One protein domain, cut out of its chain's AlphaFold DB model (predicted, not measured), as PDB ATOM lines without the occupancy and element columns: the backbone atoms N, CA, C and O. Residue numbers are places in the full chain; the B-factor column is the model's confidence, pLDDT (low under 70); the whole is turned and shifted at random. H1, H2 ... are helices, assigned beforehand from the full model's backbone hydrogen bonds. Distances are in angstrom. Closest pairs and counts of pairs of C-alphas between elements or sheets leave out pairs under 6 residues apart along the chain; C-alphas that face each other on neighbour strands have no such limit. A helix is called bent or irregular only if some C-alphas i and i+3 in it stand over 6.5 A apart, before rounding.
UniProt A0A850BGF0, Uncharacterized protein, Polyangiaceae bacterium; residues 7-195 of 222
ATOM      1  N   ALA A   7     191.489 147.819 123.365       94.38
ATOM      2  CA  ALA A   7     190.542 148.382 124.331       94.38
ATOM      3  C   ALA A   7     189.522 147.330 124.783       94.38
ATOM      4  O   ALA A   7     189.285 147.139 125.978       94.38
ATOM      5  N   ARG A   8     188.989 146.557 123.835       93.25
ATOM      6  CA  ARG A   8     188.089 145.451 124.157       93.25
ATOM      7  C   ARG A   8     188.762 144.367 124.990       93.25
ATOM      8  O   ARG A   8     188.130 143.800 125.883       93.25
ATOM      9  N   PHE A   9     190.029 144.065 124.718       95.50
ATOM     10  CA  PHE A   9     190.754 143.079 125.511       95.50
ATOM     11  C   PHE A   9     190.978 143.541 126.955       95.50
ATOM     12  O   PHE A   9     190.784 142.740 127.871       95.50
ATOM     13  N   ALA A  10     191.261 144.829 127.179       96.62
ATOM     14  CA  ALA A  10     191.318 145.401 128.523       96.62
ATOM     15  C   ALA A  10     189.998 145.197 129.289       96.62
ATOM     16  O   ALA A  10     190.012 144.700 130.416       96.62
ATOM     17  N   LEU A  11     188.854 145.480 128.654       95.94
ATOM     18  CA  LEU A  11     187.532 145.258 129.256       95.94
ATOM     19  C   LEU A  11     187.304 143.786 129.624       95.94
ATOM     20  O   LEU A  11     186.806 143.482 130.705       95.94
ATOM     21  N   ILE A  12     187.698 142.850 128.760       96.44
ATOM     22  CA  ILE A  12     187.547 141.415 129.039       96.44
ATOM     23  C   ILE A  12     188.394 140.981 130.232       96.44
ATOM     24  O   ILE A  12     187.924 140.187 131.047       96.44
ATOM     25  N   LEU A  13     189.616 141.496 130.375       97.56
ATOM     26  CA  LEU A  13     190.459 141.195 131.531       97.56
ATOM     27  C   LEU A  13     189.886 141.771 132.833       97.56
ATOM     28  O   LEU A  13     189.942 141.094 133.861       97.56
ATOM     29  N   GLN A  14     189.270 142.956 132.786       97.44
ATOM     30  CA  GLN A  14     188.517 143.505 133.921       97.44
ATOM     31  C   GLN A  14     187.333 142.601 134.290       97.44
ATOM     32  O   GLN A  14     187.193 142.223 135.449       97.44
ATOM     33  N   ARG A  15     186.548 142.135 133.308       97.06
ATOM     34  CA  ARG A  15     185.463 141.166 133.554       97.06
ATOM     35  C   ARG A  15     185.968 139.832 134.104       97.06
ATOM     36  O   ARG A  15     185.294 139.225 134.926       97.06
ATOM     37  N   CYS A  16     187.153 139.373 133.695       97.50
ATOM     38  CA  CYS A  16     187.754 138.168 134.276       97.50
ATOM     39  C   CYS A  16     188.021 138.338 135.778       97.50
ATOM     40  O   CYS A  16     187.782 137.398 136.531       97.50
ATOM     41  N   LYS A  17     188.470 139.529 136.197       98.00
ATOM     42  CA  LYS A  17     188.645 139.869 137.613       98.00
ATOM     43  C   LYS A  17     187.316 139.846 138.360       98.00
ATOM     44  O   LYS A  17     187.201 139.154 139.358       98.00
ATOM     45  N   GLU A  18     186.299 140.523 137.830       97.25
ATOM     46  CA  GLU A  18     184.959 140.555 138.434       97.25
ATOM     47  C   GLU A  18     184.362 139.151 138.608       97.25
ATOM     48  O   GLU A  18     183.794 138.846 139.650       97.25
ATOM     49  N   VAL A  19     184.526 138.276 137.609       96.69
ATOM     50  CA  VAL A  19     184.064 136.881 137.676       96.69
ATOM     51  C   VAL A  19     184.810 136.084 138.750       96.69
ATOM     52  O   VAL A  19     184.218 135.203 139.369       96.69
ATOM     53  N   ALA A  20     186.098 136.355 138.966       96.94
ATOM     54  CA  ALA A  20     186.878 135.704 140.014       96.94
ATOM     55  C   ALA A  20     186.535 136.236 141.416       96.94
ATOM     56  O   ALA A  20     186.456 135.452 142.360       96.94
ATOM     57  N   ASP A  21     186.286 137.539 141.537       96.69
ATOM     58  CA  ASP A  21     185.967 138.215 142.799       96.69
ATOM     59  C   ASP A  21     184.490 138.022 143.226       96.69
ATOM     60  O   ASP A  21     184.118 138.360 144.352       96.69
ATOM     61  N   ASP A  22     183.641 137.448 142.362       95.62
ATOM     62  CA  ASP A  22     182.242 137.126 142.668       95.62
ATOM     63  C   ASP A  22     182.141 136.173 143.879       95.62
ATOM     64  O   ASP A  22     182.829 135.149 143.985       95.62
ATOM     65  N   GLN A  23     181.235 136.481 144.809       94.12
ATOM     66  CA  GLN A  23     181.020 135.680 146.019       94.12
ATOM     67  C   GLN A  23     180.599 134.237 145.701       94.12
ATOM     68  O   GLN A  23     180.918 133.318 146.458       94.12
ATOM     69  N   THR A  24     179.932 134.030 144.564       93.81
ATOM     70  CA  THR A  24     179.489 132.726 144.060       93.81
ATOM     71  C   THR A  24     180.580 131.968 143.294       93.81
ATOM     72  O   THR A  24     180.386 130.797 142.960       93.81
ATOM     73  N   ALA A  25     181.743 132.585 143.039       95.38
ATOM     74  CA  ALA A  25     182.852 131.937 142.348       95.38
ATOM     75  C   ALA A  25     183.406 130.759 143.160       95.38
ATOM     76  O   ALA A  25     183.710 130.876 144.351       95.38
ATOM     77  N   THR A  26     183.584 129.614 142.497       96.44
ATOM     78  CA  THR A  26     184.172 128.423 143.121       96.44
ATOM     79  C   THR A  26     185.644 128.662 143.470       96.44
ATOM     80  O   THR A  26     186.341 129.425 142.800       96.44
ATOM     81  N   ALA A  27     186.161 127.967 144.487       96.75
ATOM     82  CA  ALA A  27     187.570 128.085 144.884       96.75
ATOM     83  C   ALA A  27     188.541 127.780 143.726       96.75
ATOM     84  O   ALA A  27     189.548 128.462 143.563       96.75
ATOM     85  N   GLN A  28     188.198 126.804 142.879       95.75
ATOM     86  CA  GLN A  28     188.966 126.467 141.677       95.75
ATOM     87  C   GLN A  28     189.019 127.628 140.679       95.75
ATOM     88  O   GLN A  28     190.059 127.870 140.073       95.75
ATOM     89  N   LEU A  29     187.911 128.356 140.509       96.44
ATOM     90  CA  LEU A  29     187.854 129.489 139.594       96.44
ATOM     91  C   LEU A  29     188.685 130.669 140.107       96.44
ATOM     92  O   LEU A  29     189.436 131.269 139.336       96.44
ATOM     93  N   ARG A  30     188.608 130.950 141.414       98.00
ATOM     94  CA  ARG A  30     189.461 131.953 142.067       98.00
ATOM     95  C   ARG A  30     190.941 131.613 141.900       98.00
ATOM     96  O   ARG A  30     191.705 132.467 141.465       98.00
ATOM     97  N   ALA A  31     191.331 130.361 142.156       97.25
ATOM     98  CA  ALA A  31     192.705 129.897 141.959       97.25
ATOM     99  C   ALA A  31     193.151 130.040 140.493       97.25
ATOM    100  O   ALA A  31     194.201 130.614 140.218       97.25
ATOM    101  N   ALA A  32     192.314 129.632 139.531       97.81
ATOM    102  CA  ALA A  32     192.616 129.776 138.106       97.81
ATOM    103  C   ALA A  32     192.859 131.238 137.687       97.81
ATOM    104  O   ALA A  32     193.699 131.495 136.823       97.81
ATOM    105  N   TYR A  33     192.151 132.199 138.292       98.38
ATOM    106  CA  TYR A  33     192.417 133.620 138.074       98.38
ATOM    107  C   TYR A  33     193.695 134.078 138.780       98.38
ATOM    108  O   TYR A  33     194.612 134.560 138.116       98.38
ATOM    109  N   HIS A  34     193.764 133.937 140.108       97.94
ATOM    110  CA  HIS A  34     194.836 134.518 140.915       97.94
ATOM    111  C   HIS A  34     196.201 133.890 140.634       97.94
ATOM    112  O   HIS A  34     197.189 134.616 140.610       97.94
ATOM    113  N   GLU A  35     196.267 132.589 140.364       97.50
ATOM    114  CA  GLU A  35     197.523 131.886 140.077       97.50
ATOM    115  C   GLU A  35     197.833 131.861 138.572       97.50
ATOM    116  O   GLU A  35     198.995 131.895 138.168       97.50
ATOM    117  N   GLY A  36     196.798 131.818 137.723       97.06
ATOM    118  CA  GLY A  36     196.953 131.600 136.283       97.06
ATOM    119  C   GLY A  36     196.949 132.864 135.419       97.06
ATOM    120  O   GLY A  36     197.699 132.936 134.444       97.06
ATOM    121  N   LEU A  37     196.120 133.863 135.736       98.31
ATOM    122  CA  LEU A  37     195.852 135.014 134.860       98.31
ATOM    123  C   LEU A  37     196.277 136.362 135.456       98.31
ATOM    124  O   LEU A  37     196.805 137.191 134.714       98.31
ATOM    125  N   SER A  38     196.070 136.572 136.757       98.31
ATOM    126  CA  SER A  38     196.160 137.871 137.446       98.31
ATOM    127  C   SER A  38     197.392 138.692 137.048       98.31
ATOM    128  O   SER A  38     197.241 139.774 136.493       98.31
ATOM    129  N   ALA A  39     198.598 138.142 137.203       98.25
ATOM    130  CA  ALA A  39     199.846 138.850 136.937       98.25
ATOM    131  C   ALA A  39     199.958 139.335 135.480       98.25
ATOM    132  O   ALA A  39     200.322 140.480 135.222       98.25
ATOM    133  N   ALA A  40     199.602 138.489 134.507       98.31
ATOM    134  CA  ALA A  40     199.653 138.876 133.098       98.31
ATOM    135  C   ALA A  40     198.543 139.874 132.742       98.31
ATOM    136  O   ALA A  40     198.768 140.791 131.951       98.31
ATOM    137  N   ALA A  41     197.358 139.724 133.343       98.06
ATOM    138  CA  ALA A  41     196.269 140.676 133.181       98.06
ATOM    139  C   ALA A  41     196.646 142.057 133.734       98.06
ATOM    140  O   ALA A  41     196.432 143.057 133.057       98.06
ATOM    141  N   GLU A  42     197.256 142.122 134.917       98.44
ATOM    142  CA  GLU A  42     197.717 143.363 135.546       98.44
ATOM    143  C   GLU A  42     198.818 144.046 134.734       98.44
ATOM    144  O   GLU A  42     198.739 145.253 134.494       98.44
ATOM    145  N   MET A  43     199.797 143.284 134.231       98.25
ATOM    146  CA  MET A  43     200.819 143.809 133.320       98.25
ATOM    147  C   MET A  43     200.193 144.446 132.076       98.25
ATOM    148  O   MET A  43     200.538 145.573 131.713       98.25
ATOM    149  N   TYR A  44     199.246 143.749 131.439       98.38
ATOM    150  CA  TYR A  44     198.560 144.267 130.261       98.38
ATOM    151  C   TYR A  44     197.712 145.505 130.576       98.38
ATOM    152  O   TYR A  44     197.807 146.503 129.867       98.38
ATOM    153  N   LEU A  45     196.900 145.468 131.637       98.19
ATOM    154  CA  LEU A  45     196.028 146.580 132.027       98.19
ATOM    155  C   LEU A  45     196.839 147.828 132.398       98.19
ATOM    156  O   LEU A  45     196.470 148.931 132.003       98.19
ATOM    157  N   SER A  46     197.972 147.653 133.080       98.19
ATOM    158  CA  SER A  46     198.912 148.736 133.379       98.19
ATOM    159  C   SER A  46     199.524 149.332 132.106       98.19
ATOM    160  O   SER A  46     199.540 150.552 131.933       98.19
ATOM    161  N   ALA A  47     199.985 148.499 131.167       97.94
ATOM    162  CA  ALA A  47     200.487 148.976 129.877       97.94
ATOM    163  C   ALA A  47     199.394 149.690 129.061       97.94
ATOM    164  O   ALA A  47     199.636 150.752 128.494       97.94
ATOM    165  N   HIS A  48     198.171 149.156 129.056       97.94
ATOM    166  CA  HIS A  48     197.030 149.768 128.383       97.94
ATOM    167  C   HIS A  48     196.679 151.141 128.969       97.94
ATOM    168  O   HIS A  48     196.540 152.095 128.210       97.94
ATOM    169  N   ALA A  49     196.608 151.272 130.297       97.38
ATOM    170  CA  ALA A  49     196.345 152.550 130.957       97.38
ATOM    171  C   ALA A  49     197.415 153.604 130.626       97.38
ATOM    172  O   ALA A  49     197.088 154.762 130.370       97.38
ATOM    173  N   ARG A  50     198.692 153.199 130.558       96.81
ATOM    174  CA  ARG A  50     199.790 154.091 130.158       96.81
ATOM    175  C   ARG A  50     199.657 154.573 128.714       96.81
ATOM    176  O   ARG A  50     199.987 155.729 128.458       96.81
ATOM    177  N   VAL A  51     199.171 153.728 127.799       96.69
ATOM    178  CA  VAL A  51     198.857 154.142 126.421       96.69
ATOM    179  C   VAL A  51     197.712 155.148 126.400       96.69
ATOM    180  O   VAL A  51     197.890 156.206 125.815       96.69
ATOM    181  N   VAL A  52     196.594 154.866 127.076       95.69
ATOM    182  CA  VAL A  52     195.432 155.777 127.109       95.69
ATOM    183  C   VAL A  52     195.828 157.161 127.625       95.69
ATOM    184  O   VAL A  52     195.461 158.176 127.038       95.69
ATOM    185  N   GLU A  53     196.630 157.216 128.691       94.62
ATOM    186  CA  GLU A  53     197.131 158.488 129.215       94.62
ATOM    187  C   GLU A  53     198.046 159.203 128.210       94.62
ATOM    188  O   GLU A  53     197.918 160.403 127.997       94.62
ATOM    189  N   ALA A  54     198.942 158.467 127.547       92.88
ATOM    190  CA  ALA A  54     199.846 159.037 126.552       92.88
ATOM    191  C   ALA A  54     199.121 159.558 125.309       92.88
ATOM    192  O   ALA A  54     199.508 160.595 124.777       92.88
ATOM    193  N   GLU A  55     198.094 158.845 124.846       92.44
ATOM    194  CA  GLU A  55     197.234 159.271 123.740       92.44
ATOM    195  C   GLU A  55     196.533 160.578 124.114       92.44
ATOM    196  O   GLU A  55     196.621 161.547 123.366       92.44
ATOM    197  N   ARG A  56     195.966 160.665 125.325       91.75
ATOM    198  CA  ARG A  56     195.343 161.895 125.831       91.75
ATOM    199  C   ARG A  56     196.327 163.066 125.906       91.75
ATOM    200  O   ARG A  56     196.005 164.168 125.468       91.75
ATOM    201  N   GLU A  57     197.518 162.852 126.463       89.50
ATOM    202  CA  GLU A  57     198.564 163.883 126.536       89.50
ATOM    203  C   GLU A  57     199.004 164.343 125.140       89.50
ATOM    204  O   GLU A  57     199.216 165.538 124.912       89.50
ATOM    205  N   PHE A  58     199.143 163.403 124.203       88.00
ATOM    206  CA  PHE A  58     199.510 163.682 122.820       88.00
ATOM    207  C   PHE A  58     198.416 164.483 122.104       88.00
ATOM    208  O   PHE A  58     198.720 165.499 121.480       88.00
ATOM    209  N   GLU A  59     197.149 164.095 122.250       87.50
ATOM    210  CA  GLU A  59     195.993 164.801 121.689       87.50
ATOM    211  C   GLU A  59     195.884 166.235 122.216       87.50
ATOM    212  O   GLU A  59     195.799 167.177 121.427       87.50
ATOM    213  N   GLN A  60     195.952 166.427 123.538       87.12
ATOM    214  CA  GLN A  60     195.870 167.757 124.154       87.12
ATOM    215  C   GLN A  60     196.970 168.691 123.645       87.12
ATOM    216  O   GLN A  60     196.717 169.859 123.352       87.12
ATOM    217  N   ARG A  61     198.195 168.175 123.507       81.12
ATOM    218  CA  ARG A  61     199.331 168.963 123.013       81.12
ATOM    219  C   ARG A  61     199.237 169.246 121.516       81.12
ATOM    220  O   ARG A  61     199.704 170.294 121.080       81.12
ATOM    221  N   ASN A  62     198.622 168.353 120.746       84.00
ATOM    222  CA  ASN A  62     198.510 168.500 119.298       84.00
ATOM    223  C   ASN A  62     197.273 169.277 118.841       84.00
ATOM    224  O   ASN A  62     197.247 169.718 117.696       84.00
ATOM    225  N   ALA A  63     196.273 169.495 119.699       83.38
ATOM    226  CA  ALA A  63     195.071 170.249 119.338       83.38
ATOM    227  C   ALA A  63     195.403 171.676 118.858       83.38
ATOM    228  O   ALA A  63     194.993 172.078 117.771       83.38
ATOM    229  N   HIS A  64     196.227 172.406 119.617       77.19
ATOM    230  CA  HIS A  64     196.697 173.743 119.230       77.19
ATOM    231  C   HIS A  64     197.555 173.720 117.962       77.19
ATOM    232  O   HIS A  64     197.505 174.632 117.137       77.19
ATOM    233  N   PHE A  65     198.334 172.653 117.795       81.69
ATOM    234  CA  PHE A  65     199.184 172.473 116.631       81.69
ATOM    235  C   PHE A  65     198.364 172.229 115.351       81.69
ATOM    236  O   PHE A  65     198.679 172.792 114.304       81.69
ATOM    237  N   ALA A  66     197.288 171.441 115.426       83.38
ATOM    238  CA  ALA A  66     196.430 171.137 114.282       83.38
ATOM    239  C   ALA A  66     195.769 172.397 113.697       83.38
ATOM    240  O   ALA A  66     195.720 172.559 112.477       83.38
ATOM    241  N   GLU A  67     195.321 173.316 114.555       85.12
ATOM    242  CA  GLU A  67     194.770 174.607 114.129       85.12
ATOM    243  C   GLU A  67     195.832 175.472 113.431       85.12
ATOM    244  O   GLU A  67     195.604 175.987 112.332       85.12
ATOM    245  N   ALA A  68     197.025 175.579 114.026       86.19
ATOM    246  CA  ALA A  68     198.135 176.337 113.451       86.19
ATOM    247  C   ALA A  68     198.588 175.773 112.092       86.19
ATOM    248  O   ALA A  68     198.871 176.537 111.166       86.19
ATOM    249  N   LEU A  69     198.611 174.444 111.951       88.75
ATOM    250  CA  LEU A  69     198.925 173.763 110.699       88.75
ATOM    251  C   LEU A  69     197.867 174.035 109.621       88.75
ATOM    252  O   LEU A  69     198.231 174.320 108.484       88.75
ATOM    253  N   GLY A  70     196.577 174.007 109.972       88.44
ATOM    254  CA  GLY A  70     195.496 174.357 109.042       88.44
ATOM    255  C   GLY A  70     195.606 175.797 108.533       88.44
ATOM    256  O   GLY A  70     195.436 176.054 107.344       88.44
ATOM    257  N   ALA A  71     195.977 176.737 109.408       88.88
ATOM    258  CA  ALA A  71     196.230 178.122 109.013       88.88
ATOM    259  C   ALA A  71     197.484 178.280 108.129       88.88
ATOM    260  O   ALA A  71     197.524 179.170 107.276       88.88
ATOM    261  N   LEU A  72     198.513 177.444 108.324       94.56
ATOM    262  CA  LEU A  72     199.703 177.440 107.472       94.56
ATOM    263  C   LEU A  72     199.418 176.829 106.095       94.56
ATOM    264  O   LEU A  72     199.972 177.316 105.116       94.56
ATOM    265  N   ASP A  73     198.561 175.810 106.001       96.38
ATOM    266  CA  ASP A  73     198.298 175.091 104.748       96.38
ATOM    267  C   ASP A  73     197.835 176.014 103.612       96.38
ATOM    268  O   ASP A  73     198.381 175.971 102.513       96.38
ATOM    269  N   GLY A  74     196.910 176.938 103.888       95.06
ATOM    270  CA  GLY A  74     196.472 177.915 102.884       95.06
ATOM    271  C   GLY A  74     197.609 178.827 102.401       95.06
ATOM    272  O   GLY A  74     197.715 179.121 101.210       95.06
ATOM    273  N   LEU A  75     198.499 179.235 103.314       96.81
ATOM    274  CA  LEU A  75     199.678 180.039 102.979       96.81
ATOM    275  C   LEU A  75     200.689 179.227 102.162       96.81
ATOM    276  O   LEU A  75     201.216 179.728 101.172       96.81
ATOM    277  N   TYR A  76     200.916 177.973 102.549       97.75
ATOM    278  CA  TYR A  76     201.769 177.031 101.835       97.75
ATOM    279  C   TYR A  76     201.284 176.828 100.396       97.75
ATOM    280  O   TYR A  76     202.058 177.016  99.462       97.75
ATOM    281  N   CYS A  77     199.998 176.519 100.205       97.19
ATOM    282  CA  CYS A  77     199.400 176.305  98.889       97.19
ATOM    283  C   CYS A  77     199.564 177.534  97.982       97.19
ATOM    284  O   CYS A  77     199.912 177.389  96.811       97.19
ATOM    285  N   SER A  78     199.368 178.740  98.528       96.56
ATOM    286  CA  SER A  78     199.544 179.994  97.786       96.56
ATOM    287  C   SER A  78     200.983 180.185  97.305       96.56
ATOM    288  O   SER A  78     201.204 180.435  96.123       96.56
ATOM    289  N   VAL A  79     201.965 180.051  98.198       97.00
ATOM    290  CA  VAL A  79     203.385 180.232  97.847       97.00
ATOM    291  C   VAL A  79     203.862 179.127  96.910       97.00
ATOM    292  O   VAL A  79     204.578 179.387  95.946       97.00
ATOM    293  N   ARG A  80     203.410 177.890  97.135       97.31
ATOM    294  CA  ARG A  80     203.693 176.753  96.259       97.31
ATOM    295  C   ARG A  80     203.249 177.014  94.821       97.31
ATOM    296  O   ARG A  80     203.959 176.605  93.911       97.31
ATOM    297  N   LEU A  81     202.081 177.626  94.604       97.19
ATOM    298  CA  LEU A  81     201.606 177.936  93.251       97.19
ATOM    299  C   LEU A  81     202.568 178.881  92.528       97.19
ATOM    300  O   LEU A  81     202.957 178.569  91.409       97.19
ATOM    301  N   VAL A  82     203.025 179.942  93.198       96.81
ATOM    302  CA  VAL A  82     204.038 180.862  92.652       96.81
ATOM    303  C   VAL A  82     205.326 180.104  92.333       96.81
ATOM    304  O   VAL A  82     205.825 180.161  91.217       96.81
ATOM    305  N   VAL A  83     205.824 179.294  93.273       95.69
ATOM    306  CA  VAL A  83     207.028 178.481  93.045       95.69
ATOM    307  C   VAL A  83     206.855 177.515  91.873       95.69
ATOM    308  O   VAL A  83     207.798 177.309  91.121       95.69
ATOM    309  N   LYS A  84     205.665 176.947  91.659       96.00
ATOM    310  CA  LYS A  84     205.384 176.039  90.536       96.00
ATOM    311  C   LYS A  84     205.344 176.728  89.172       96.00
ATOM    312  O   LYS A  84     205.556 176.042  88.176       96.00
ATOM    313  N   GLU A  85     205.091 178.033  89.115       96.44
ATOM    314  CA  GLU A  85     205.179 178.810  87.871       96.44
ATOM    315  C   GLU A  85     206.633 178.956  87.400       96.44
ATOM    316  O   GLU A  85     206.891 178.932  86.197       96.44
ATOM    317  N   HIS A  86     207.580 179.037  88.339       95.25
ATOM    318  CA  HIS A  86     209.012 179.182  88.061       95.25
ATOM    319  C   HIS A  86     209.758 177.835  88.035       95.25
ATOM    320  O   HIS A  86     210.624 177.611  87.191       95.25
ATOM    321  N   PHE A  87     209.372 176.904  88.909       95.44
ATOM    322  CA  PHE A  87     209.954 175.573  89.077       95.44
ATOM    323  C   PHE A  87     208.870 174.488  88.949       95.44
ATOM    324  O   PHE A  87     208.443 173.891  89.949       95.44
ATOM    325  N   PRO A  88     208.403 174.187  87.724       95.06
ATOM    326  CA  PRO A  88     207.303 173.245  87.503       95.06
ATOM    327  C   PRO A  88     207.623 171.833  88.005       95.06
ATOM    328  O   PRO A  88     206.733 171.138  88.501       95.06
ATOM    329  N   ASP A  89     208.897 171.444  87.987       95.88
ATOM    330  CA  ASP A  89     209.364 170.121  88.407       95.88
ATOM    331  C   ASP A  89     209.629 170.005  89.919       95.88
ATOM    332  O   ASP A  89     209.978 168.929  90.403       95.88
ATOM    333  N   ALA A  90     209.420 171.074  90.705       92.50
ATOM    334  CA  ALA A  90     209.620 171.033  92.154       92.50
ATOM    335  C   ALA A  90     208.747 169.942  92.804       92.50
ATOM    336  O   ALA A  90     207.523 169.933  92.643       92.50
ATOM    337  N   GLY A  91     209.341 169.023  93.568       92.88
ATOM    338  CA  GLY A  91     208.663 167.878  94.199       92.88
ATOM    339  C   GLY A  91     207.749 168.229  95.383       92.88
ATOM    340  O   GLY A  91     207.759 167.530  96.390       92.88
ATOM    341  N   LEU A  92     206.993 169.326  95.300       96.12
ATOM    342  CA  LEU A  92     206.177 169.858  96.389       96.12
ATOM    343  C   LEU A  92     204.754 169.267  96.383       96.12
ATOM    344  O   LEU A  92     204.048 169.403  95.367       96.12
ATOM    345  N   PRO A  93     204.291 168.673  97.502       96.94
ATOM    346  CA  PRO A  93     202.927 168.160  97.619       96.94
ATOM    347  C   PRO A  93     201.896 169.281  97.420       96.94
ATOM    348  O   PRO A  93     202.188 170.433  97.726       96.94
ATOM    349  N   PRO A  94     200.701 168.989  96.876       96.62
ATOM    350  CA  PRO A  94     199.685 170.007  96.605       96.62
ATOM    351  C   PRO A  94     199.188 170.729  97.861       96.62
ATOM    352  O   PRO A  94     198.966 171.935  97.794       96.62
ATOM    353  N   SER A  95     199.080 170.018  98.983       96.81
ATOM    354  CA  SER A  95     198.722 170.547 100.298       96.81
ATOM    355  C   SER A  95     199.571 169.866 101.371       96.81
ATOM    356  O   SER A  95     199.957 168.702 101.232       96.81
ATOM    357  N   LEU A  96     199.838 170.572 102.472       95.00
ATOM    358  CA  LEU A  96     200.422 169.963 103.662       95.00
ATOM    359  C   LEU A  96     199.469 168.940 104.264       95.00
ATOM    360  O   LEU A  96     199.933 167.983 104.872       95.00
ATOM    361  N   LEU A  97     198.151 169.108 104.128       92.69
ATOM    362  CA  LEU A  97     197.161 168.167 104.657       92.69
ATOM    363  C   LEU A  97     197.216 166.805 103.953       92.69
ATOM    364  O   LEU A  97     196.954 165.799 104.609       92.69
ATOM    365  N   ASP A  98     197.668 166.764 102.698       93.62
ATOM    366  CA  ASP A  98     197.836 165.528 101.923       93.62
ATOM    367  C   ASP A  98     199.062 164.704 102.352       93.62
ATOM    368  O   ASP A  98     199.146 163.512 102.051       93.62
ATOM    369  N   CYS A  99     200.014 165.301 103.076       92.50
ATOM    370  CA  CYS A  99     201.152 164.566 103.625       92.50
ATOM    371  C   CYS A  99     200.694 163.651 104.780       92.50
ATOM    372  O   CYS A  99     200.196 164.166 105.786       92.50
ATOM    373  N   PRO A 100     200.894 162.325 104.720       88.62
ATOM    374  CA  PRO A 100     200.445 161.398 105.762       88.62
ATOM    375  C   PRO A 100     201.140 161.573 107.118       88.62
ATOM    376  O   PRO A 100     200.556 161.228 108.145       88.62
ATOM    377  N   THR A 101     202.373 162.090 107.160       89.25
ATOM    378  CA  THR A 101     203.149 162.193 108.407       89.25
ATOM    379  C   THR A 101     203.562 163.628 108.730       89.25
ATOM    380  O   THR A 101     203.771 164.447 107.840       89.25
ATOM    381  N   LEU A 102     203.712 163.946 110.025       89.25
ATOM    382  CA  LEU A 102     204.225 165.251 110.476       89.25
ATOM    383  C   LEU A 102     205.635 165.529 109.932       89.25
ATOM    384  O   LEU A 102     205.958 166.662 109.594       89.25
ATOM    385  N   PHE A 103     206.449 164.483 109.802       90.12
ATOM    386  CA  PHE A 103     207.785 164.577 109.228       90.12
ATOM    387  C   PHE A 103     207.750 165.002 107.754       90.12
ATOM    388  O   PHE A 103     208.453 165.926 107.362       90.12
ATOM    389  N   GLU A 104     206.873 164.402 106.945       93.44
ATOM    390  CA  GLU A 104     206.703 164.799 105.542       93.44
ATOM    391  C   GLU A 104     206.171 166.227 105.397       93.44
ATOM    392  O   GLU A 104     206.605 166.950 104.502       93.44
ATOM    393  N   LYS A 105     205.288 166.668 106.304       94.62
ATOM    394  CA  LYS A 105     204.847 168.070 106.353       94.62
ATOM    395  C   LYS A 105     206.022 169.014 106.617       94.62
ATOM    396  O   LYS A 105     206.122 170.040 105.953       94.62
ATOM    397  N   ALA A 106     206.912 168.668 107.551       93.62
ATOM    398  CA  ALA A 106     208.098 169.471 107.851       93.62
ATOM    399  C   ALA A 106     209.018 169.572 106.629       93.62
ATOM    400  O   ALA A 106     209.347 170.681 106.218       93.62
ATOM    401  N   ILE A 107     209.312 168.439 105.979       95.25
ATOM    402  CA  ILE A 107     210.110 168.398 104.743       95.25
ATOM    403  C   ILE A 107     209.482 169.262 103.650       95.25
ATOM    404  O   ILE A 107     210.194 169.990 102.964       95.25
ATOM    405  N   ALA A 108     208.163 169.196 103.463       96.81
ATOM    406  CA  ALA A 108     207.478 169.977 102.437       96.81
ATOM    407  C   ALA A 108     207.620 171.489 102.674       96.81
ATOM    408  O   ALA A 108     207.847 172.240 101.723       96.81
ATOM    409  N   VAL A 109     207.514 171.931 103.931       96.50
ATOM    410  CA  VAL A 109     207.694 173.338 104.315       96.50
ATOM    411  C   VAL A 109     209.155 173.767 104.176       96.50
ATOM    412  O   VAL A 109     209.414 174.811 103.584       96.50
ATOM    413  N   GLU A 110     210.102 172.967 104.667       96.50
ATOM    414  CA  GLU A 110     211.542 173.234 104.545       96.50
ATOM    415  C   GLU A 110     211.982 173.296 103.082       96.50
ATOM    416  O   GLU A 110     212.683 174.218 102.686       96.50
ATOM    417  N   THR A 111     211.508 172.367 102.252       96.81
ATOM    418  CA  THR A 111     211.817 172.342 100.817       96.81
ATOM    419  C   THR A 111     211.309 173.608 100.134       96.81
ATOM    420  O   THR A 111     212.019 174.192  99.321       96.81
ATOM    421  N   LEU A 112     210.100 174.065 100.477       96.81
ATOM    422  CA  LEU A 112     209.559 175.307  99.933       96.81
ATOM    423  C   LEU A 112     210.366 176.533 100.390       96.81
ATOM    424  O   LEU A 112     210.618 177.420  99.582       96.81
ATOM    425  N   LEU A 113     210.791 176.578 101.657       96.44
ATOM    426  CA  LEU A 113     211.658 177.642 102.172       96.44
ATOM    427  C   LEU A 113     213.027 177.656 101.487       96.44
ATOM    428  O   LEU A 113     213.489 178.728 101.117       96.44
ATOM    429  N   ASN A 114     213.638 176.490 101.272       96.19
ATOM    430  CA  ASN A 114     214.934 176.384 100.604       96.19
ATOM    431  C   ASN A 114     214.855 176.871  99.153       96.19
ATOM    432  O   ASN A 114     215.702 177.643  98.733       96.19
ATOM    433  N   ILE A 115     213.797 176.509  98.412       95.62
ATOM    434  CA  ILE A 115     213.599 177.016  97.042       95.62
ATOM    435  C   ILE A 115     213.477 178.546  97.035       95.62
ATOM    436  O   ILE A 115     214.042 179.202  96.161       95.62
ATOM    437  N   LEU A 116     212.743 179.122  97.995       94.81
ATOM    438  CA  LEU A 116     212.643 180.577  98.116       94.81
ATOM    439  C   LEU A 116     214.007 181.210  98.395       94.81
ATOM    440  O   LEU A 116     214.340 182.185  97.731       94.81
ATOM    441  N   ASP A 117     214.770 180.660  99.340       95.19
ATOM    442  CA  ASP A 117     216.089 181.168  99.734       95.19
ATOM    443  C   ASP A 117     217.095 181.093  98.576       95.19
ATOM    444  O   ASP A 117     217.731 182.094  98.245       95.19
ATOM    445  N   ASP A 118     217.143 179.960  97.870       94.44
ATOM    446  CA  ASP A 118     217.989 179.765  96.687       94.44
ATOM    447  C   ASP A 118     217.645 180.762  95.562       94.44
ATOM    448  O   ASP A 118     218.523 181.195  94.815       94.44
ATOM    449  N   SER A 119     216.376 181.173  95.460       93.00
ATOM    450  CA  SER A 119     215.889 182.099  94.424       93.00
ATOM    451  C   SER A 119     216.030 183.582  94.807       93.00
ATOM    452  O   SER A 119     215.828 184.457  93.961       93.00
ATOM    453  N   LEU A 120     216.392 183.904  96.059       89.88
ATOM    454  CA  LEU A 120     216.523 185.292  96.533       89.88
ATOM    455  C   LEU A 120     217.629 186.081  95.830       89.88
ATOM    456  O   LEU A 120     217.571 187.312  95.803       89.88
ATOM    457  N   VAL A 121     218.642 185.391  95.306       83.56
ATOM    458  CA  VAL A 121     219.824 186.020  94.705       83.56
ATOM    459  C   VAL A 121     219.478 186.708  93.383       83.56
ATOM    460  O   VAL A 121     219.966 187.808  93.123       83.56
ATOM    461  N   ASP A 122     218.590 186.102  92.592       82.31
ATOM    462  CA  ASP A 122     218.390 186.476  91.190       82.31
ATOM    463  C   ASP A 122     216.953 186.915  90.866       82.31
ATOM    464  O   ASP A 122     216.722 187.568  89.842       82.31
ATOM    465  N   GLU A 123     215.970 186.604  91.723       87.44
ATOM    466  CA  GLU A 123     214.560 186.700  91.342       87.44
ATOM    467  C   GLU A 123     213.712 187.591  92.268       87.44
ATOM    468  O   GLU A 123     213.545 187.376  93.470       87.44
ATOM    469  N   THR A 124     213.090 188.617  91.679       90.56
ATOM    470  CA  THR A 124     212.294 189.612  92.426       90.56
ATOM    471  C   THR A 124     210.998 189.053  93.018       90.56
ATOM    472  O   THR A 124     210.515 189.567  94.032       90.56
ATOM    473  N   TRP A 125     210.430 187.995  92.430       90.44
ATOM    474  CA  TRP A 125     209.252 187.327  92.984       90.44
ATOM    475  C   TRP A 125     209.600 186.580  94.280       90.44
ATOM    476  O   TRP A 125     208.825 186.638  95.235       90.44
ATOM    477  N   ALA A 126     210.790 185.974  94.362       92.19
ATOM    478  CA  ALA A 126     211.246 185.264  95.552       92.19
ATOM    479  C   ALA A 126     211.398 186.228  96.733       92.19
ATOM    480  O   ALA A 126     210.929 185.943  97.831       92.19
ATOM    481  N   ALA A 127     211.928 187.434  96.493       92.62
ATOM    482  CA  ALA A 127     212.013 188.482  97.514       92.62
ATOM    483  C   ALA A 127     210.634 188.917  98.051       92.62
ATOM    484  O   ALA A 127     210.489 189.216  99.241       92.62
ATOM    485  N   LYS A 128     209.599 188.940  97.200       93.75
ATOM    486  CA  LYS A 128     208.219 189.223  97.623       93.75
ATOM    487  C   LYS A 128     207.682 188.107  98.521       93.75
ATOM    488  O   LYS A 128     207.152 188.400  99.595       93.75
ATOM    489  N   GLU A 129     207.854 186.851  98.120       94.94
ATOM    490  CA  GLU A 129     207.353 185.696  98.874       94.94
ATOM    491  C   GLU A 129     208.146 185.432 100.166       94.94
ATOM    492  O   GLU A 129     207.563 185.071 101.189       94.94
ATOM    493  N   ALA A 130     209.444 185.740 100.198       91.25
ATOM    494  CA  ALA A 130     210.259 185.703 101.415       91.25
ATOM    495  C   ALA A 130     209.791 186.707 102.486       91.25
ATOM    496  O   ALA A 130     210.027 186.523 103.679       91.25
ATOM    497  N   ASN A 131     209.073 187.758 102.082       91.81
ATOM    498  CA  ASN A 131     208.445 188.712 102.995       91.81
ATOM    499  C   ASN A 131     206.970 188.393 103.299       91.81
ATOM    500  O   ASN A 131     206.356 189.066 104.143       91.81
ATOM    501  N   ALA A 132     206.400 187.375 102.646       93.56
ATOM    502  CA  ALA A 132     205.009 186.979 102.807       93.56
ATOM    503  C   ALA A 132     204.741 186.343 104.188       93.56
ATOM    504  O   ALA A 132     205.660 185.895 104.885       93.56
ATOM    505  N   PRO A 133     203.465 186.265 104.619       96.12
ATOM    506  CA  PRO A 133     203.101 185.646 105.894       96.12
ATOM    507  C   PRO A 133     203.571 184.193 106.045       96.12
ATOM    508  O   PRO A 133     203.818 183.764 107.171       96.12
ATOM    509  N   PHE A 134     203.708 183.451 104.938       95.81
ATOM    510  CA  PHE A 134     204.243 182.090 104.935       95.81
ATOM    511  C   PHE A 134     205.675 182.048 105.476       95.81
ATOM    512  O   PHE A 134     205.905 181.420 106.505       95.81
ATOM    513  N   ALA A 135     206.610 182.770 104.848       94.75
ATOM    514  CA  ALA A 135     208.032 182.742 105.198       94.75
ATOM    515  C   ALA A 135     208.296 183.153 106.657       94.75
ATOM    516  O   ALA A 135     209.186 182.622 107.312       94.75
ATOM    517  N   LYS A 136     207.457 184.036 107.213       94.62
ATOM    518  CA  LYS A 136     207.536 184.451 108.625       94.62
ATOM    519  C   LYS A 136     207.056 183.375 109.603       94.62
ATOM    520  O   LYS A 136     207.570 183.288 110.715       94.62
ATOM    521  N   LYS A 137     206.045 182.586 109.227       94.38
ATOM    522  CA  LYS A 137     205.425 181.570 110.100       94.38
ATOM    523  C   LYS A 137     206.049 180.186 109.943       94.38
ATOM    524  O   LYS A 137     206.086 179.427 110.908       94.38
ATOM    525  N   ALA A 138     206.526 179.858 108.749       94.12
ATOM    526  CA  ALA A 138     207.001 178.532 108.385       94.12
ATOM    527  C   ALA A 138     208.141 178.012 109.288       94.12
ATOM    528  O   ALA A 138     207.991 176.896 109.782       94.12
ATOM    529  N   PRO A 139     209.196 178.784 109.632       93.62
ATOM    530  CA  PRO A 139     210.262 178.294 110.516       93.62
ATOM    531  C   PRO A 139     209.767 177.915 111.917       93.62
ATOM    532  O   PRO A 139     210.219 176.929 112.497       93.62
ATOM    533  N   LEU A 140     208.804 178.673 112.455       91.69
ATOM    534  CA  LEU A 140     208.187 178.354 113.743       91.69
ATOM    535  C   LEU A 140     207.423 177.034 113.649       91.69
ATOM    536  O   LEU A 140     207.617 176.163 114.485       91.69
ATOM    537  N   ILE A 141     206.611 176.854 112.606       90.44
ATOM    538  CA  ILE A 141     205.831 175.625 112.426       90.44
ATOM    539  C   ILE A 141     206.724 174.410 112.160       90.44
ATOM    540  O   ILE A 141     206.429 173.342 112.683       90.44
ATOM    541  N   VAL A 142     207.822 174.551 111.415       92.56
ATOM    542  CA  VAL A 142     208.816 173.478 111.227       92.56
ATOM    543  C   VAL A 142     209.403 173.045 112.570       92.56
ATOM    544  O   VAL A 142     209.461 171.849 112.857       92.56
ATOM    545  N   ARG A 143     209.763 174.001 113.435       91.38
ATOM    546  CA  ARG A 143     210.227 173.691 114.793       91.38
ATOM    547  C   ARG A 143     209.158 172.948 115.596       91.38
ATOM    548  O   ARG A 143     209.457 171.901 116.163       91.38
ATOM    549  N   GLU A 144     207.918 173.439 115.605       90.19
ATOM    550  CA  GLU A 144     206.811 172.779 116.315       90.19
ATOM    551  C   GLU A 144     206.517 171.371 115.755       90.19
ATOM    552  O   GLU A 144     206.256 170.446 116.522       90.19
ATOM    553  N   LEU A 145     206.617 171.173 114.434       89.00
ATOM    554  CA  LEU A 145     206.501 169.865 113.778       89.00
ATOM    555  C   LEU A 145     207.597 168.906 114.249       89.00
ATOM    556  O   LEU A 145     207.303 167.760 114.595       89.00
ATOM    557  N   GLY A 146     208.847 169.372 114.299       88.56
ATOM    558  CA  GLY A 146     209.972 168.595 114.814       88.56
ATOM    559  C   GLY A 146     209.769 168.198 116.277       88.56
ATOM    560  O   GLY A 146     209.929 167.031 116.640       88.56
ATOM    561  N   GLU A 147     209.327 169.134 117.115       88.50
ATOM    562  CA  GLU A 147     208.996 168.849 118.511       88.50
ATOM    563  C   GLU A 147     207.840 167.850 118.646       88.50
ATOM    564  O   GLU A 147     207.918 166.934 119.468       88.50
ATOM    565  N   ALA A 148     206.786 167.972 117.838       86.62
ATOM    566  CA  ALA A 148     205.661 167.039 117.833       86.62
ATOM    567  C   ALA A 148     206.094 165.620 117.424       86.62
ATOM    568  O   ALA A 148     205.673 164.642 118.052       86.62
ATOM    569  N   VAL A 149     206.989 165.496 116.436       86.69
ATOM    570  CA  VAL A 149     207.598 164.211 116.055       86.69
ATOM    571  C   VAL A 149     208.363 163.614 117.237       86.69
ATOM    572  O   VAL A 149     208.114 162.465 117.601       86.69
ATOM    573  N   MET A 150     209.216 164.388 117.910       85.56
ATOM    574  CA  MET A 150     209.959 163.899 119.080       85.56
ATOM    575  C   MET A 150     209.039 163.492 120.241       85.56
ATOM    576  O   MET A 150     209.277 162.477 120.899       85.56
ATOM    577  N   ARG A 151     207.944 164.229 120.467       83.06
ATOM    578  CA  ARG A 151     206.935 163.925 121.500       83.06
ATOM    579  C   ARG A 151     206.143 162.647 121.207       83.06
ATOM    580  O   ARG A 151     205.603 162.060 122.142       83.06
ATOM    581  N   SER A 152     206.085 162.196 119.953       86.56
ATOM    582  CA  SER A 152     205.429 160.929 119.595       86.56
ATOM    583  C   SER A 152     206.229 159.692 120.030       86.56
ATOM    584  O   SER A 152     205.638 158.644 120.287       86.56
ATOM    585  N   GLY A 153     207.551 159.813 120.204       89.00
ATOM    586  CA  GLY A 153     208.430 158.706 120.603       89.00
ATOM    587  C   GLY A 153     207.979 157.979 121.881       89.00
ATOM    588  O   GLY A 153     207.788 156.764 121.848       89.00
ATOM    589  N   PRO A 154     207.726 158.691 122.998       90.31
ATOM    590  CA  PRO A 154     207.180 158.089 124.214       90.31
ATOM    591  C   PRO A 154     205.849 157.341 124.030       90.31
ATOM    592  O   PRO A 154     205.621 156.345 124.716       90.31
ATOM    593  N   LEU A 155     204.968 157.793 123.128       92.38
ATOM    594  CA  LEU A 155     203.713 157.093 122.827       92.38
ATOM    595  C   LEU A 155     203.989 155.765 122.111       92.38
ATOM    596  O   LEU A 155     203.419 154.745 122.494       92.38
ATOM    597  N   VAL A 156     204.904 155.754 121.136       92.62
ATOM    598  CA  VAL A 156     205.311 154.530 120.421       92.62
ATOM    599  C   VAL A 156     205.864 153.484 121.390       92.62
ATOM    600  O   VAL A 156     205.411 152.345 121.371       92.62
ATOM    601  N   VAL A 157     206.746 153.881 122.314       94.44
ATOM    602  CA  VAL A 157     207.289 152.966 123.338       94.44
ATOM    603  C   VAL A 157     206.170 152.330 124.169       94.44
ATOM    604  O   VAL A 157     206.155 151.119 124.377       94.44
ATOM    605  N   LYS A 158     205.185 153.120 124.609       96.38
ATOM    606  CA  LYS A 158     204.047 152.607 125.390       96.38
ATOM    607  C   LYS A 158     203.155 151.669 124.564       96.38
ATOM    608  O   LYS A 158     202.641 150.685 125.102       96.38
ATOM    609  N   LEU A 159     202.965 151.949 123.271       94.94
ATOM    610  CA  LEU A 159     202.237 151.068 122.350       94.94
ATOM    611  C   LEU A 159     202.937 149.712 122.208       94.94
ATOM    612  O   LEU A 159     202.266 148.680 122.301       94.94
ATOM    613  N   ASP A 160     204.262 149.713 122.065       96.00
ATOM    614  CA  ASP A 160     205.077 148.499 121.986       96.00
ATOM    615  C   ASP A 160     205.020 147.700 123.293       96.00
ATOM    616  O   ASP A 160     204.782 146.492 123.275       96.00
ATOM    617  N   GLU A 161     205.129 148.363 124.447       96.62
ATOM    618  CA  GLU A 161     204.977 147.712 125.754       96.62
ATOM    619  C   GLU A 161     203.607 147.032 125.908       96.62
ATOM    620  O   GLU A 161     203.516 145.899 126.392       96.62
ATOM    621  N   ARG A 162     202.525 147.688 125.461       98.06
ATOM    622  CA  ARG A 162     201.179 147.092 125.443       98.06
ATOM    623  C   ARG A 162     201.107 145.894 124.498       98.06
ATOM    624  O   ARG A 162     200.458 144.900 124.832       98.06
ATOM    625  N   ALA A 163     201.744 145.976 123.332       95.75
ATOM    626  CA  ALA A 163     201.785 144.882 122.367       95.75
ATOM    627  C   ALA A 163     202.544 143.664 122.920       95.75
ATOM    628  O   ALA A 163     202.055 142.541 122.801       95.75
ATOM    629  N   VAL A 164     203.672 143.877 123.603       97.00
ATOM    630  CA  VAL A 164     204.442 142.817 124.277       97.00
ATOM    631  C   VAL A 164     203.630 142.165 125.399       97.00
ATOM    632  O   VAL A 164     203.604 140.940 125.514       97.00
ATOM    633  N   ALA A 165     202.905 142.955 126.196       97.94
ATOM    634  CA  ALA A 165     202.075 142.434 127.285       97.94
ATOM    635  C   ALA A 165     200.825 141.670 126.802       97.94
ATOM    636  O   ALA A 165     200.226 140.915 127.571       97.94
ATOM    637  N   TYR A 166     200.411 141.849 125.542       97.38
ATOM    638  CA  TYR A 166     199.178 141.269 125.009       97.38
ATOM    639  C   TYR A 166     199.222 139.742 124.920       97.38
ATOM    640  O   TYR A 166     198.314 139.084 125.426       97.38
ATOM    641  N   ALA A 167     200.251 139.167 124.288       95.81
ATOM    642  CA  ALA A 167     200.274 137.729 124.001       95.81
ATOM    643  C   ALA A 167     200.214 136.859 125.276       95.81
ATOM    644  O   ALA A 167     199.318 136.012 125.358       95.81
ATOM    645  N   PRO A 168     201.030 137.112 126.325       98.00
ATOM    646  CA  PRO A 168     200.958 136.336 127.566       98.00
ATOM    647  C   PRO A 168     199.600 136.454 128.270       98.00
ATOM    648  O   PRO A 168     199.074 135.471 128.798       98.00
ATOM    649  N   ALA A 169     199.010 137.653 128.275       97.94
ATOM    650  CA  ALA A 169     197.699 137.880 128.870       97.94
ATOM    651  C   ALA A 169     196.596 137.152 128.092       97.94
ATOM    652  O   ALA A 169     195.704 136.552 128.697       97.94
ATOM    653  N   PHE A 170     196.657 137.164 126.757       97.31
ATOM    654  CA  PHE A 170     195.671 136.511 125.899       97.31
ATOM    655  C   PHE A 170     195.686 134.991 126.074       97.31
ATOM    656  O   PHE A 170     194.634 134.380 126.274       97.31
ATOM    657  N   GLU A 171     196.866 134.375 126.076       97.56
ATOM    658  CA  GLU A 171     197.018 132.930 126.279       97.56
ATOM    659  C   GLU A 171     196.452 132.478 127.629       97.56
ATOM    660  O   GLU A 171     195.652 131.537 127.698       97.56
ATOM    661  N   ARG A 172     196.794 133.195 128.705       98.31
ATOM    662  CA  ARG A 172     196.287 132.912 130.055       98.31
ATOM    663  C   ARG A 172     194.788 133.170 130.169       98.31
ATOM    664  O   ARG A 172     194.079 132.387 130.805       98.31
ATOM    665  N   HIS A 173     194.268 134.192 129.489       97.25
ATOM    666  CA  HIS A 173     192.829 134.439 129.409       97.25
ATOM    667  C   HIS A 173     192.094 133.245 128.786       97.25
ATOM    668  O   HIS A 173     191.043 132.847 129.289       97.25
ATOM    669  N   LEU A 174     192.642 132.610 127.745       97.12
ATOM    670  CA  LEU A 174     192.025 131.420 127.144       97.12
ATOM    671  C   LEU A 174     191.978 130.218 128.098       97.12
ATOM    672  O   LEU A 174     191.076 129.383 127.975       97.12
ATOM    673  N   VAL A 175     192.938 130.095 129.016       97.62
ATOM    674  CA  VAL A 175     192.927 129.064 130.067       97.62
ATOM    675  C   VAL A 175     191.850 129.386 131.101       97.62
ATOM    676  O   VAL A 175     190.975 128.554 131.344       97.62
ATOM    677  N   PHE A 176     191.833 130.614 131.624       97.94
ATOM    678  CA  PHE A 176     190.820 131.055 132.583       97.94
ATOM    679  C   PHE A 176     189.396 130.926 132.021       97.94
ATOM    680  O   PHE A 176     188.507 130.358 132.649       97.94
ATOM    681  N   LYS A 177     189.186 131.344 130.772       97.06
ATOM    682  CA  LYS A 177     187.910 131.212 130.062       97.06
ATOM    683  C   LYS A 177     187.434 129.761 129.949       97.06
ATOM    684  O   LYS A 177     186.231 129.504 130.018       97.06
ATOM    685  N   ARG A 178     188.350 128.804 129.761       97.50
ATOM    686  CA  ARG A 178     188.023 127.368 129.775       97.50
ATOM    687  C   ARG A 178     187.583 126.915 131.167       97.50
ATOM    688  O   ARG A 178     186.580 126.210 131.247       97.50
ATOM    689  N   ALA A 179     188.252 127.372 132.226       97.56
ATOM    690  CA  ALA A 179     187.852 127.089 133.607       97.56
ATOM    691  C   ALA A 179     186.449 127.644 133.921       97.56
ATOM    692  O   ALA A 179     185.600 126.907 134.416       97.56
ATOM    693  N   VAL A 180     186.152 128.890 133.526       97.12
ATOM    694  CA  VAL A 180     184.804 129.484 133.662       97.12
ATOM    695  C   VAL A 180     183.759 128.658 132.914       97.12
ATOM    696  O   VAL A 180     182.695 128.359 133.452       97.12
ATOM    697  N   ARG A 181     184.061 128.228 131.681       96.81
ATOM    698  CA  ARG A 181     183.147 127.378 130.902       96.81
ATOM    699  C   ARG A 181     182.854 126.051 131.600       96.81
ATOM    700  O   ARG A 181     181.726 125.580 131.517       96.81
ATOM    701  N   GLN A 182     183.858 125.437 132.218       97.50
ATOM    702  CA  GLN A 182     183.717 124.159 132.916       97.50
ATOM    703  C   GLN A 182     182.938 124.308 134.227       97.50
ATOM    704  O   GLN A 182     182.081 123.479 134.506       97.50
ATOM    705  N   ALA A 183     183.196 125.370 134.993       96.38
ATOM    706  CA  ALA A 183     182.556 125.599 136.287       96.38
ATOM    707  C   ALA A 183     181.114 126.120 136.167       96.38
ATOM    708  O   ALA A 183     180.237 125.677 136.902       96.38
ATOM    709  N   CYS A 184     180.859 127.052 135.243       94.94
ATOM    710  CA  CYS A 184     179.578 127.761 135.136       94.94
ATOM    711  C   CYS A 184     178.740 127.319 133.923       94.94
ATOM    712  O   CYS A 184     177.554 127.625 133.833       94.94
ATOM    713  N   GLY A 185     179.343 126.620 132.960       94.69
ATOM    714  CA  GLY A 185     178.703 126.255 131.699       94.69
ATOM    715  C   GLY A 185     178.784 127.354 130.624       94.69
ATOM    716  O   GLY A 185     179.000 128.532 130.920       94.69
ATOM    717  N   PRO A 186     178.599 126.997 129.338       93.75
ATOM    718  CA  PRO A 186     178.782 127.908 128.202       93.75
ATOM    719  C   PRO A 186     177.661 128.945 128.019       93.75
ATOM    720  O   PRO A 186     177.836 129.890 127.257       93.75
ATOM    721  N   VAL A 187     176.510 128.771 128.669       93.00
ATOM    722  CA  VAL A 187     175.371 129.710 128.598       93.00
ATOM    723  C   VAL A 187     175.309 130.655 129.802       93.00
ATOM    724  O   VAL A 187     174.432 131.508 129.859       93.00
ATOM    725  N   SER A 188     176.235 130.520 130.756       93.88
ATOM    726  CA  SER A 188     176.283 131.370 131.949       93.88
ATOM    727  C   SER A 188     176.636 132.818 131.618       93.88
ATOM    728  O   SER A 188     177.435 133.085 130.715       93.88
ATOM    729  N   GLY A 189     176.092 133.757 132.399       91.75
ATOM    730  CA  GLY A 189     176.427 135.178 132.284       91.75
ATOM    731  C   GLY A 189     177.926 135.440 132.466       91.75
ATOM    732  O   GLY A 189     178.501 136.211 131.703       91.75
ATOM    733  N   GLN A 190     178.577 134.723 133.391       93.06
ATOM    734  CA  GLN A 190     180.018 134.807 133.644       93.06
ATOM    735  C   GLN A 190     180.847 134.389 132.425       93.06
ATOM    736  O   GLN A 190     181.806 135.065 132.067       93.06
ATOM    737  N   TYR A 191     180.491 133.284 131.758       94.50
ATOM    738  CA  TYR A 191     181.209 132.867 130.553       94.50
ATOM    739  C   TYR A 191     180.967 133.833 129.389       94.50
ATOM    740  O   TYR A 191     181.900 134.139 128.648       94.50
ATOM    741  N   GLN A 192     179.731 134.313 129.222       92.44
ATOM    742  CA  GLN A 192     179.365 135.228 128.140       92.44
ATOM    743  C   GLN A 192     180.040 136.601 128.290       92.44
ATOM    744  O   GLN A 192     180.542 137.130 127.298       92.44
ATOM    745  N   SER A 193     180.146 137.146 129.509       90.75
ATOM    746  CA  SER A 193     180.771 138.457 129.761       90.75
ATOM    747  C   SER A 193     182.260 138.504 129.394       90.75
ATOM    748  O   SER A 193     182.756 139.544 128.963       90.75
ATOM    749  N   ILE A 194     182.962 137.370 129.485       92.94
ATOM    750  CA  ILE A 194     184.378 137.231 129.107       92.94
ATOM    751  C   ILE A 194     184.570 136.613 127.709       92.94
ATOM    752  O   ILE A 194     185.691 136.301 127.295       92.94
ATOM    753  N   HIS A 195     183.488 136.379 126.958       88.88
ATOM    754  CA  HIS A 195     183.548 135.774 125.633       88.88
ATOM    755  C   HIS A 195     183.593 136.834 124.522       88.88
ATOM    756  O   HIS A 195     182.624 137.534 124.248       88.88
TER     757      HIS A 195
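AT A GLANCE: This is residues 7 to 195 of the 222 residues of an uncharacterized protein of Polyangiaceae bacterium (UniProt A0A850BGF0). A long, slender rod is built on two long helices that run back past each other, H6 along most of its length and the bent H3 beside it, with shorter helices gathered at both ends. H1, H2 and H7 cluster at one end, round the start of H3a and the last part of H6; H4 and H5 sit with H3b and the first part of H6 at the other. The printed part has 189 residues with seven named helices, H1 to H7 in order along the chain, and no named strand: the class is all helix. The whole is extended, with a radius of gyration of the C-alphas of 26.9 A, and spans 85 by 24 by 22 A.

IN THESE COORDINATES: H1, residues 7 to 21, begins with C-alpha 7 at (190.542, 148.382, 124.331) and is 21.6 A long. H2 is residues 27 to 34. H3, residues 38 to 86, was assigned as one helix by its hydrogen bonds but is bent, with C-alphas 61 and 64 6.6 A apart; its arms are H3a, residues 38 to 61, 34.4 A, and H3b, residues 64 to 86, 34.0 A. H4 is residues 102 to 119, 26.0 A, and H5 residues 124 to 130. H6, residues 133 to 184, runs 69.0 A to C-alpha 184 at (179.578, 127.761, 135.136); it is only just irregular, with C-alphas 136 and 139 7.0 A apart. H7 is residues 189 to 193.

HOW THE PARTS SIT: H6 is the hub, touching five other helices. Its residues 151 to 172 touch H3a at a shallow tilt of 21 degrees, opposite ways; the closest C-alphas, of Ala 40 and Ala 169, are 4.8 A apart. H1, H3a and H6 form a bundle, up and down, each running against the one before it. H1 and H3a come closest at the C-alphas of Ala 10 and Leu 45, 6.0 A. H1 and H2 form a helical hairpin, with the C-alphas of Ala 20 and Arg 30 at 5.0 A. H7 touches H6, closest at the C-alphas of Arg 181 and Tyr 191, 5.8 A. Toward the other end, H4 touches residues 135 to 149 of H6 at a shallow tilt of 15 degrees, opposite ways, closest at the C-alphas of Ala 106 and Val 142, 5.3 A. H3b touches H6 at the C-alphas of Leu 75 and Phe 134, 5.4 A. H4 and H5 form a helical hairpin, with the C-alphas of Leu 116 and Ala 126 at 5.5 A. Every O i to N i+4 pair is within hydrogen-bond range in H1, H2, H3a, H4, H5 and H7, against 16 of 19 in H3b and 40 of 48 in H6.

THE WHOLE: The two C-alphas farthest apart, of Ala 27 and Asp 122, are 85.1 A apart. The link from H3 to H4, residues 87 to 101, is long. The printed part has no cut, and no printed residue is under 70 in pLDDT.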